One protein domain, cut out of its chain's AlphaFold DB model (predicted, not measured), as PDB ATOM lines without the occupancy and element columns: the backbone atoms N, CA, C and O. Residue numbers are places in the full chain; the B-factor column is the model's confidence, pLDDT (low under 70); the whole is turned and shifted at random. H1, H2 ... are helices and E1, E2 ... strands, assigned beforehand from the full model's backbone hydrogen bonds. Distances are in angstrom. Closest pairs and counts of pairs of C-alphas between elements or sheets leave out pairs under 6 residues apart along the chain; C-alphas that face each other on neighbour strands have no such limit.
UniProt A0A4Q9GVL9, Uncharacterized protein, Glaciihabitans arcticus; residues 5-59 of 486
ATOM      1  N   ILE A   5     -54.535   2.768  41.351       63.75
ATOM      2  CA  ILE A   5     -53.462   3.714  40.967       63.75
ATOM      3  C   ILE A   5     -53.125   3.631  39.472       63.75
ATOM      4  O   ILE A   5     -52.622   4.596  38.903       63.75
ATOM      5  N   GLY A   6     -53.432   2.516  38.803       67.44
ATOM      6  CA  GLY A   6     -53.139   2.358  37.380       67.44
ATOM      7  C   GLY A   6     -53.844   1.167  36.741       67.44
ATOM      8  O   GLY A   6     -54.425   0.329  37.434       67.44
ATOM      9  N   ARG A   7     -53.787   1.110  35.405       73.62
ATOM     10  CA  ARG A   7     -54.314   0.007  34.595       73.62
ATOM     11  C   ARG A   7     -53.174  -0.939  34.197       73.62
ATOM     12  O   ARG A   7     -52.185  -0.479  33.632       73.62
ATOM     13  N   MET A   8     -53.312  -2.222  34.521       79.69
ATOM     14  CA  MET A   8     -52.422  -3.327  34.140       79.69
ATOM     15  C   MET A   8     -53.261  -4.591  33.954       79.69
ATOM     16  O   MET A   8     -54.300  -4.737  34.594       79.69
ATOM     17  N   LEU A   9     -52.800  -5.512  33.110       79.50
ATOM     18  CA  LEU A   9     -53.429  -6.808  32.856       79.50
ATOM     19  C   LEU A   9     -54.918  -6.655  32.493       79.50
ATOM     20  O   LEU A   9     -55.787  -7.312  33.054       79.50
ATOM     21  N   GLY A  10     -55.228  -5.698  31.612       72.69
ATOM     22  CA  GLY A  10     -56.594  -5.418  31.155       72.69
ATOM     23  C   GLY A  10     -57.484  -4.612  32.120       72.69
ATOM     24  O   GLY A  10     -58.490  -4.056  31.668       72.69
ATOM     25  N   GLY A  11     -57.108  -4.438  33.396       80.44
ATOM     26  CA  GLY A  11     -57.969  -3.847  34.436       80.44
ATOM     27  C   GLY A  11     -57.271  -2.892  35.413       80.44
ATOM     28  O   GLY A  11     -56.086  -2.596  35.295       80.44
ATOM     29  N   PHE A  12     -58.027  -2.354  36.376       81.06
ATOM     30  CA  PHE A  12     -57.470  -1.518  37.444       81.06
ATOM     31  C   PHE A  12     -56.828  -2.384  38.526       81.06
ATOM     32  O   PHE A  12     -57.454  -3.304  39.046       81.06
ATOM     33  N   VAL A  13     -55.603  -2.039  38.914       81.19
ATOM     34  CA  VAL A  13     -54.879  -2.703  40.004       81.19
ATOM     35  C   VAL A  13     -54.713  -1.760  41.195       81.19
ATOM     36  O   VAL A  13     -54.550  -0.542  41.050       81.19
ATOM     37  N   CYS A  14     -54.764  -2.324  42.403       82.38
ATOM     38  CA  CYS A  14     -54.515  -1.569  43.627       82.38
ATOM     39  C   CYS A  14     -53.041  -1.133  43.714       82.38
ATOM     40  O   CYS A  14     -52.171  -1.685  43.041       82.38
ATOM     41  N   SER A  15     -52.748  -0.156  44.573       75.75
ATOM     42  CA  SER A  15     -51.396   0.381  44.778       75.75
ATOM     43  C   SER A  15     -50.332  -0.682  45.085       75.75
ATOM     44  O   SER A  15     -49.223  -0.605  44.555       75.75
ATOM     45  N   SER A  16     -50.671  -1.682  45.907       76.69
ATOM     46  CA  SER A  16     -49.753  -2.767  46.275       76.69
ATOM     47  C   SER A  16     -49.460  -3.661  45.079       76.69
ATOM     48  O   SER A  16     -48.301  -3.794  44.708       76.69
ATOM     49  N   CYS A  17     -50.495  -4.187  44.414       76.31
ATOM     50  CA  CYS A  17     -50.333  -5.052  43.243       76.31
ATOM     51  C   CYS A  17     -49.615  -4.331  42.095       76.31
ATOM     52  O   CYS A  17     -48.730  -4.908  41.469       76.31
ATOM     53  N   TYR A  18     -49.932  -3.053  41.860       78.69
ATOM     54  CA  TYR A  18     -49.229  -2.225  40.880       78.69
ATOM     55  C   TYR A  18     -47.738  -2.081  41.227       78.69
ATOM     56  O   TYR A  18     -46.871  -2.231  40.366       78.69
ATOM     57  N   GLY A  19     -47.416  -1.828  42.501       75.88
ATOM     58  CA  GLY A  19     -46.036  -1.777  42.984       75.88
ATOM     59  C   GLY A  19     -45.318  -3.123  42.876       75.88
ATOM     60  O   GLY A  19     -44.158  -3.167  42.472       75.88
ATOM     61  N   ASP A  20     -45.996  -4.220  43.195       75.50
ATOM     62  CA  ASP A  20     -45.415  -5.560  43.185       75.50
ATOM     63  C   ASP A  20     -45.136  -6.056  41.766       75.50
ATOM     64  O   ASP A  20     -44.054  -6.590  41.534       75.50
ATOM     65  N   ILE A  21     -46.027  -5.803  40.804       77.31
ATOM     66  CA  ILE A  21     -45.794  -6.133  39.389       77.31
ATOM     67  C   ILE A  21     -44.580  -5.360  38.851       77.31
ATOM     68  O   ILE A  21     -43.700  -5.950  38.228       77.31
ATOM     69  N   LYS A  22     -44.458  -4.060  39.165       77.06
ATOM     70  CA  LYS A  22     -43.301  -3.243  38.742       77.06
ATOM     71  C   LYS A  22     -41.981  -3.675  39.377       77.06
ATOM     72  O   LYS A  22     -40.922  -3.504  38.780       77.06
ATOM     73  N   ARG A  23     -42.021  -4.194  40.605       70.69
ATOM     74  CA  ARG A  23     -40.816  -4.637  41.324       70.69
ATOM     75  C   ARG A  23     -40.324  -6.009  40.871       70.69
ATOM     76  O   ARG A  23     -39.145  -6.295  41.074       70.69
ATOM     77  N   HIS A  24     -41.192  -6.833  40.287       73.50
ATOM     78  CA  HIS A  24     -40.906  -8.229  39.957       73.50
ATOM     79  C   HIS A  24     -41.080  -8.488  38.459       73.50
ATOM     80  O   HIS A  24     -42.042  -9.129  38.036       73.50
ATOM     81  N   ALA A  25     -40.120  -8.007  37.665       78.62
ATOM     82  CA  ALA A  25     -39.998  -8.395  36.263       78.62
ATOM     83  C   ALA A  25     -39.830  -9.921  36.144       78.62
ATOM     84  O   ALA A  25     -39.105 -10.535  36.931       78.62
ATOM     85  N   ARG A  26     -40.489 -10.528  35.157       80.38
ATOM     86  CA  ARG A  26     -40.478 -11.977  34.907       80.38
ATOM     87  C   ARG A  26     -40.144 -12.238  33.446       80.38
ATOM     88  O   ARG A  26     -40.292 -11.346  32.615       80.38
ATOM     89  N   ALA A  27     -39.694 -13.451  33.139       84.75
ATOM     90  CA  ALA A  27     -39.514 -13.870  31.756       84.75
ATOM     91  C   ALA A  27     -40.858 -13.782  31.015       84.75
ATOM     92  O   ALA A  27     -41.850 -14.377  31.439       84.75
ATOM     93  N   CYS A  28     -40.897 -12.999  29.940       83.12
ATOM     94  CA  CYS A  28     -42.065 -12.913  29.078       83.12
ATOM     95  C   CYS A  28     -42.242 -14.246  28.337       83.12
ATOM     96  O   CYS A  28     -41.274 -14.731  27.750       83.12
ATOM     97  N   PRO A  29     -43.453 -14.826  28.295       83.06
ATOM     98  CA  PRO A  29     -43.681 -16.102  27.618       83.06
ATOM     99  C   PRO A  29     -43.505 -16.032  26.091       83.06
ATOM    100  O   PRO A  29     -43.423 -17.074  25.455       83.06
ATOM    101  N   ILE A  30     -43.444 -14.828  25.501       84.00
ATOM    102  CA  ILE A  30     -43.266 -14.625  24.055       84.00
ATOM    103  C   ILE A  30     -41.790 -14.381  23.704       84.00
ATOM    104  O   ILE A  30     -41.238 -15.092  22.873       84.00
ATOM    105  N   CYS A  31     -41.135 -13.391  24.325       83.38
ATOM    106  CA  CYS A  31     -39.754 -13.020  23.981       83.38
ATOM    107  C   CYS A  31     -38.675 -13.615  24.901       83.38
ATOM    108  O   CYS A  31     -37.491 -13.431  24.638       83.38
ATOM    109  N   GLY A  32     -39.042 -14.276  26.003       80.81
ATOM    110  CA  GLY A  32     -38.103 -14.863  26.970       80.81
ATOM    111  C   GLY A  32     -37.338 -13.854  27.844       80.81
ATOM    112  O   GLY A  32     -36.762 -14.229  28.867       80.81
ATOM    113  N   GLU A  33     -37.350 -12.565  27.503       82.12
ATOM    114  CA  GLU A  33     -36.673 -11.524  28.275       82.12
ATOM    115  C   GLU A  33     -37.384 -11.207  29.595       82.12
ATOM    116  O   GLU A  33     -38.608 -11.285  29.712       82.12
ATOM    117  N   HIS A  34     -36.609 -10.796  30.602       81.81
ATOM    118  CA  HIS A  34     -37.152 -10.388  31.898       81.81
ATOM    119  C   HIS A  34     -37.705  -8.964  31.838       81.81
ATOM    120  O   HIS A  34     -36.945  -8.001  31.959       81.81
ATOM    121  N   ARG A  35     -39.026  -8.849  31.707       82.50
ATOM    122  CA  ARG A  35     -39.751  -7.581  31.570       82.50
ATOM    123  C   ARG A  35     -40.911  -7.493  32.562       82.50
ATOM    124  O   ARG A  35     -41.282  -8.479  33.207       82.50
ATOM    125  N   ILE A  36     -41.468  -6.302  32.733       84.81
ATOM    126  CA  ILE A  36     -42.681  -6.090  33.516       84.81
ATOM    127  C   ILE A  36     -43.861  -6.554  32.663       84.81
ATOM    128  O   ILE A  36     -44.157  -6.001  31.604       84.81
ATOM    129  N   LEU A  37     -44.536  -7.602  33.132       86.12
ATOM    130  CA  LEU A  37     -45.699  -8.162  32.452       86.12
ATOM    131  C   LEU A  37     -46.927  -7.319  32.801       86.12
ATOM    132  O   LEU A  37     -47.614  -7.578  33.789       86.12
ATOM    133  N   SER A  38     -47.127  -6.237  32.050       83.81
ATOM    134  CA  SER A  38     -48.191  -5.264  32.301       83.81
ATOM    135  C   SER A  38     -49.448  -5.495  31.480       83.81
ATOM    136  O   SER A  38     -50.462  -4.889  31.809       83.81
ATOM    137  N   GLU A  39     -49.401  -6.328  30.441       85.00
ATOM    138  CA  GLU A  39     -50.507  -6.539  29.503       85.00
ATOM    139  C   GLU A  39     -50.948  -8.007  29.477       85.00
ATOM    140  O   GLU A  39     -50.227  -8.893  29.940       85.00
ATOM    141  N   LEU A  40     -52.148  -8.263  28.954       84.00
ATOM    142  CA  LEU A  40     -52.628  -9.614  28.659       84.00
ATOM    143  C   LEU A  40     -52.453  -9.881  27.164       84.00
ATOM    144  O   LEU A  40     -52.865  -9.060  26.349       84.00
ATOM    145  N   GLY A  41     -51.835 -11.009  26.823       78.81
ATOM    146  CA  GLY A  41     -51.749 -11.499  25.453       78.81
ATOM    147  C   GLY A  41     -53.050 -12.170  25.015       78.81
ATOM    148  O   GLY A  41     -53.937 -12.430  25.831       78.81
ATOM    149  N   ASP A  42     -53.139 -12.512  23.731       74.81
ATOM    150  CA  ASP A  42     -54.350 -13.072  23.109       74.81
ATOM    151  C   ASP A  42     -54.812 -14.398  23.739       74.81
ATOM    152  O   ASP A  42     -55.995 -14.731  23.720       74.81
ATOM    153  N   ALA A  43     -53.889 -15.141  24.356       74.62
ATOM    154  CA  ALA A  43     -54.161 -16.383  25.081       74.62
ATOM    155  C   ALA A  43     -54.541 -16.169  26.565       74.62
ATOM    156  O   ALA A  43     -54.635 -17.134  27.323       74.62
ATOM    157  N   GLY A  44     -54.707 -14.920  27.015       77.06
ATOM    158  CA  GLY A  44     -55.015 -14.576  28.409       77.06
ATOM    159  C   GLY A  44     -53.825 -14.672  29.374       77.06
ATOM    160  O   GLY A  44     -54.005 -14.586  30.588       77.06
ATOM    161  N   ASN A  45     -52.603 -14.841  28.867       82.31
ATOM    162  CA  ASN A  45     -51.372 -14.851  29.657       82.31
ATOM    163  C   ASN A  45     -50.806 -13.433  29.852       82.31
ATOM    164  O   ASN A  45     -50.958 -12.564  29.001       82.31
ATOM    165  N   ALA A  46     -50.112 -13.195  30.969       85.38
ATOM    166  CA  ALA A  46     -49.433 -11.923  31.204       85.38
ATOM    167  C   ALA A  46     -48.188 -11.799  30.303       85.38
ATOM    168  O   ALA A  46     -47.317 -12.671  30.315       85.38
ATOM    169  N   VAL A  47     -48.092 -10.707  29.548       86.12
ATOM    170  CA  VAL A  47     -47.020 -10.432  28.580       86.12
ATOM    171  C   VAL A  47     -46.463  -9.020  28.779       86.12
ATOM    172  O   VAL A  47     -47.075  -8.172  29.436       86.12
ATOM    173  N   CYS A  48     -45.267  -8.757  28.247       86.06
ATOM    174  CA  CYS A  48     -44.692  -7.413  28.278       86.06
ATOM    175  C   CYS A  48     -45.414  -6.468  27.303       86.06
ATOM    176  O   CYS A  48     -46.031  -6.915  26.335       86.06
ATOM    177  N   ALA A  49     -45.290  -5.156  27.535       84.69
ATOM    178  CA  ALA A  49     -45.924  -4.133  26.701       84.69
ATOM    179  C   ALA A  49     -45.548  -4.270  25.214       84.69
ATOM    180  O   ALA A  49     -46.430  -4.273  24.362       84.69
ATOM    181  N   THR A  50     -44.265  -4.491  24.911       85.44
ATOM    182  CA  THR A  50     -43.765  -4.631  23.535       85.44
ATOM    183  C   THR A  50     -44.378  -5.834  22.813       85.44
ATOM    184  O   THR A  50     -44.823  -5.703  21.677       85.44
ATOM    185  N   CYS A  51     -44.472  -6.997  23.470       85.25
ATOM    186  CA  CYS A  51     -45.094  -8.190  22.882       85.25
ATOM    187  C   CYS A  51     -46.614  -8.055  22.712       85.25
ATOM    188  O   CYS A  51     -47.176  -8.720  21.851       85.25
ATOM    189  N   ALA A  52     -47.269  -7.203  23.504       83.44
ATOM    190  CA  ALA A  52     -48.682  -6.858  23.341       83.44
ATOM    191  C   ALA A  52     -48.925  -5.715  22.332       83.44
ATOM    192  O   ALA A  52     -50.064  -5.283  22.168       83.44
ATOM    193  N   GLY A  53     -47.877  -5.168  21.698       80.81
ATOM    194  CA  GLY A  53     -47.990  -4.000  20.813       80.81
ATOM    195  C   GLY A  53     -48.354  -2.695  21.537       80.81
ATOM    196  O   GLY A  53     -48.734  -1.712  20.900       80.81
ATOM    197  N   ALA A  54     -48.256  -2.668  22.867       82.19
ATOM    198  CA  ALA A  54     -48.480  -1.491  23.692       82.19
ATOM    199  C   ALA A  54     -47.197  -0.637  23.781       82.19
ATOM    200  O   ALA A  54     -46.088  -1.168  23.684       82.19
ATOM    201  N   PRO A  55     -47.308   0.690  23.999       77.69
ATOM    202  CA  PRO A  55     -46.136   1.550  24.129       77.69
ATOM    203  C   PRO A  55     -45.277   1.134  25.327       77.69
ATOM    204  O   PRO A  55     -45.802   0.796  26.392       77.69
ATOM    205  N   GLU A  56     -43.955   1.217  25.173       75.38
ATOM    206  CA  GLU A  56     -43.003   0.937  26.246       75.38
ATOM    207  C   GLU A  56     -43.154   1.979  27.361       75.38
ATOM    208  O   GLU A  56     -42.756   3.135  27.242       75.38
ATOM    209  N   ARG A  57     -43.814   1.577  28.450       74.81
ATOM    210  CA  ARG A  57     -44.094   2.439  29.613       74.81
ATOM    211  C   ARG A  57     -43.123   2.231  30.762       74.81
ATOM    212  O   ARG A  57     -43.068   3.048  31.682       74.81
ATOM    213  N   TYR A  58     -42.420   1.109  30.747       74.56
ATOM    214  CA  TYR A  58     -41.540   0.685  31.816       74.56
ATOM    215  C   TYR A  58     -40.183   0.400  31.196       74.56
ATOM    216  O   TYR A  58     -40.096  -0.314  30.207       74.56
ATOM    217  N   GLY A  59     -39.146   1.012  31.749       78.38
ATOM    218  CA  GLY A  59     -37.799   0.910  31.213       78.38
ATOM    219  C   GLY A  59     -36.921   1.969  31.847       78.38
ATOM    220  O   GLY A  59     -37.309   3.131  31.968       78.38
TER     221      GLY A  59
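This is residues 5 to 59 of the 486 residues of an uncharacterized protein of Glaciihabitans arcticus (UniProt A0A4Q9GVL9). With little regular structure, this is a small strand hairpin, E1 and E2, that leads directly into one short helix, H1, at one end of a body of loops, residues 24 to 59. Within the loops, residues 26 to 27 pair with 34 to 35, and 39 to 40 with 46 to 47, both antiparallel. The printed part has 55 residues, only 17 in named elements, in the order E1, E2, H1; the class is mixed and the sheet antiparallel. It is compact, with a radius of gyration of the C-alphas of 10.3 A, spanning 27 by 20 by 18 A.

E1 is residues 5 to 8, from C-alpha 5 at (-53.462, 3.714, 40.967). E2 is residues 11 to 14, 10.1 A long. H1 is residues 15 to 23, 12.2 A long, ending at C-alpha 23 at (-40.816, -4.637, 41.324).

E1 and E2 form a hairpin, antiparallel at 138 degrees, with N 8 and O 11 2.9 A apart, within hydrogen-bond range. The closest C-alphas of E1 and H1, Ile 5 and Ser 15, are 5.5 A apart. In H1 every O i to N i+4 pair is within hydrogen-bond range.

The C-alphas farthest apart, Ile 5 and Gly 32, are 27.9 A apart. The printed part has no cut, and both links are tight. Residues 5 to 6 have pLDDT under 70.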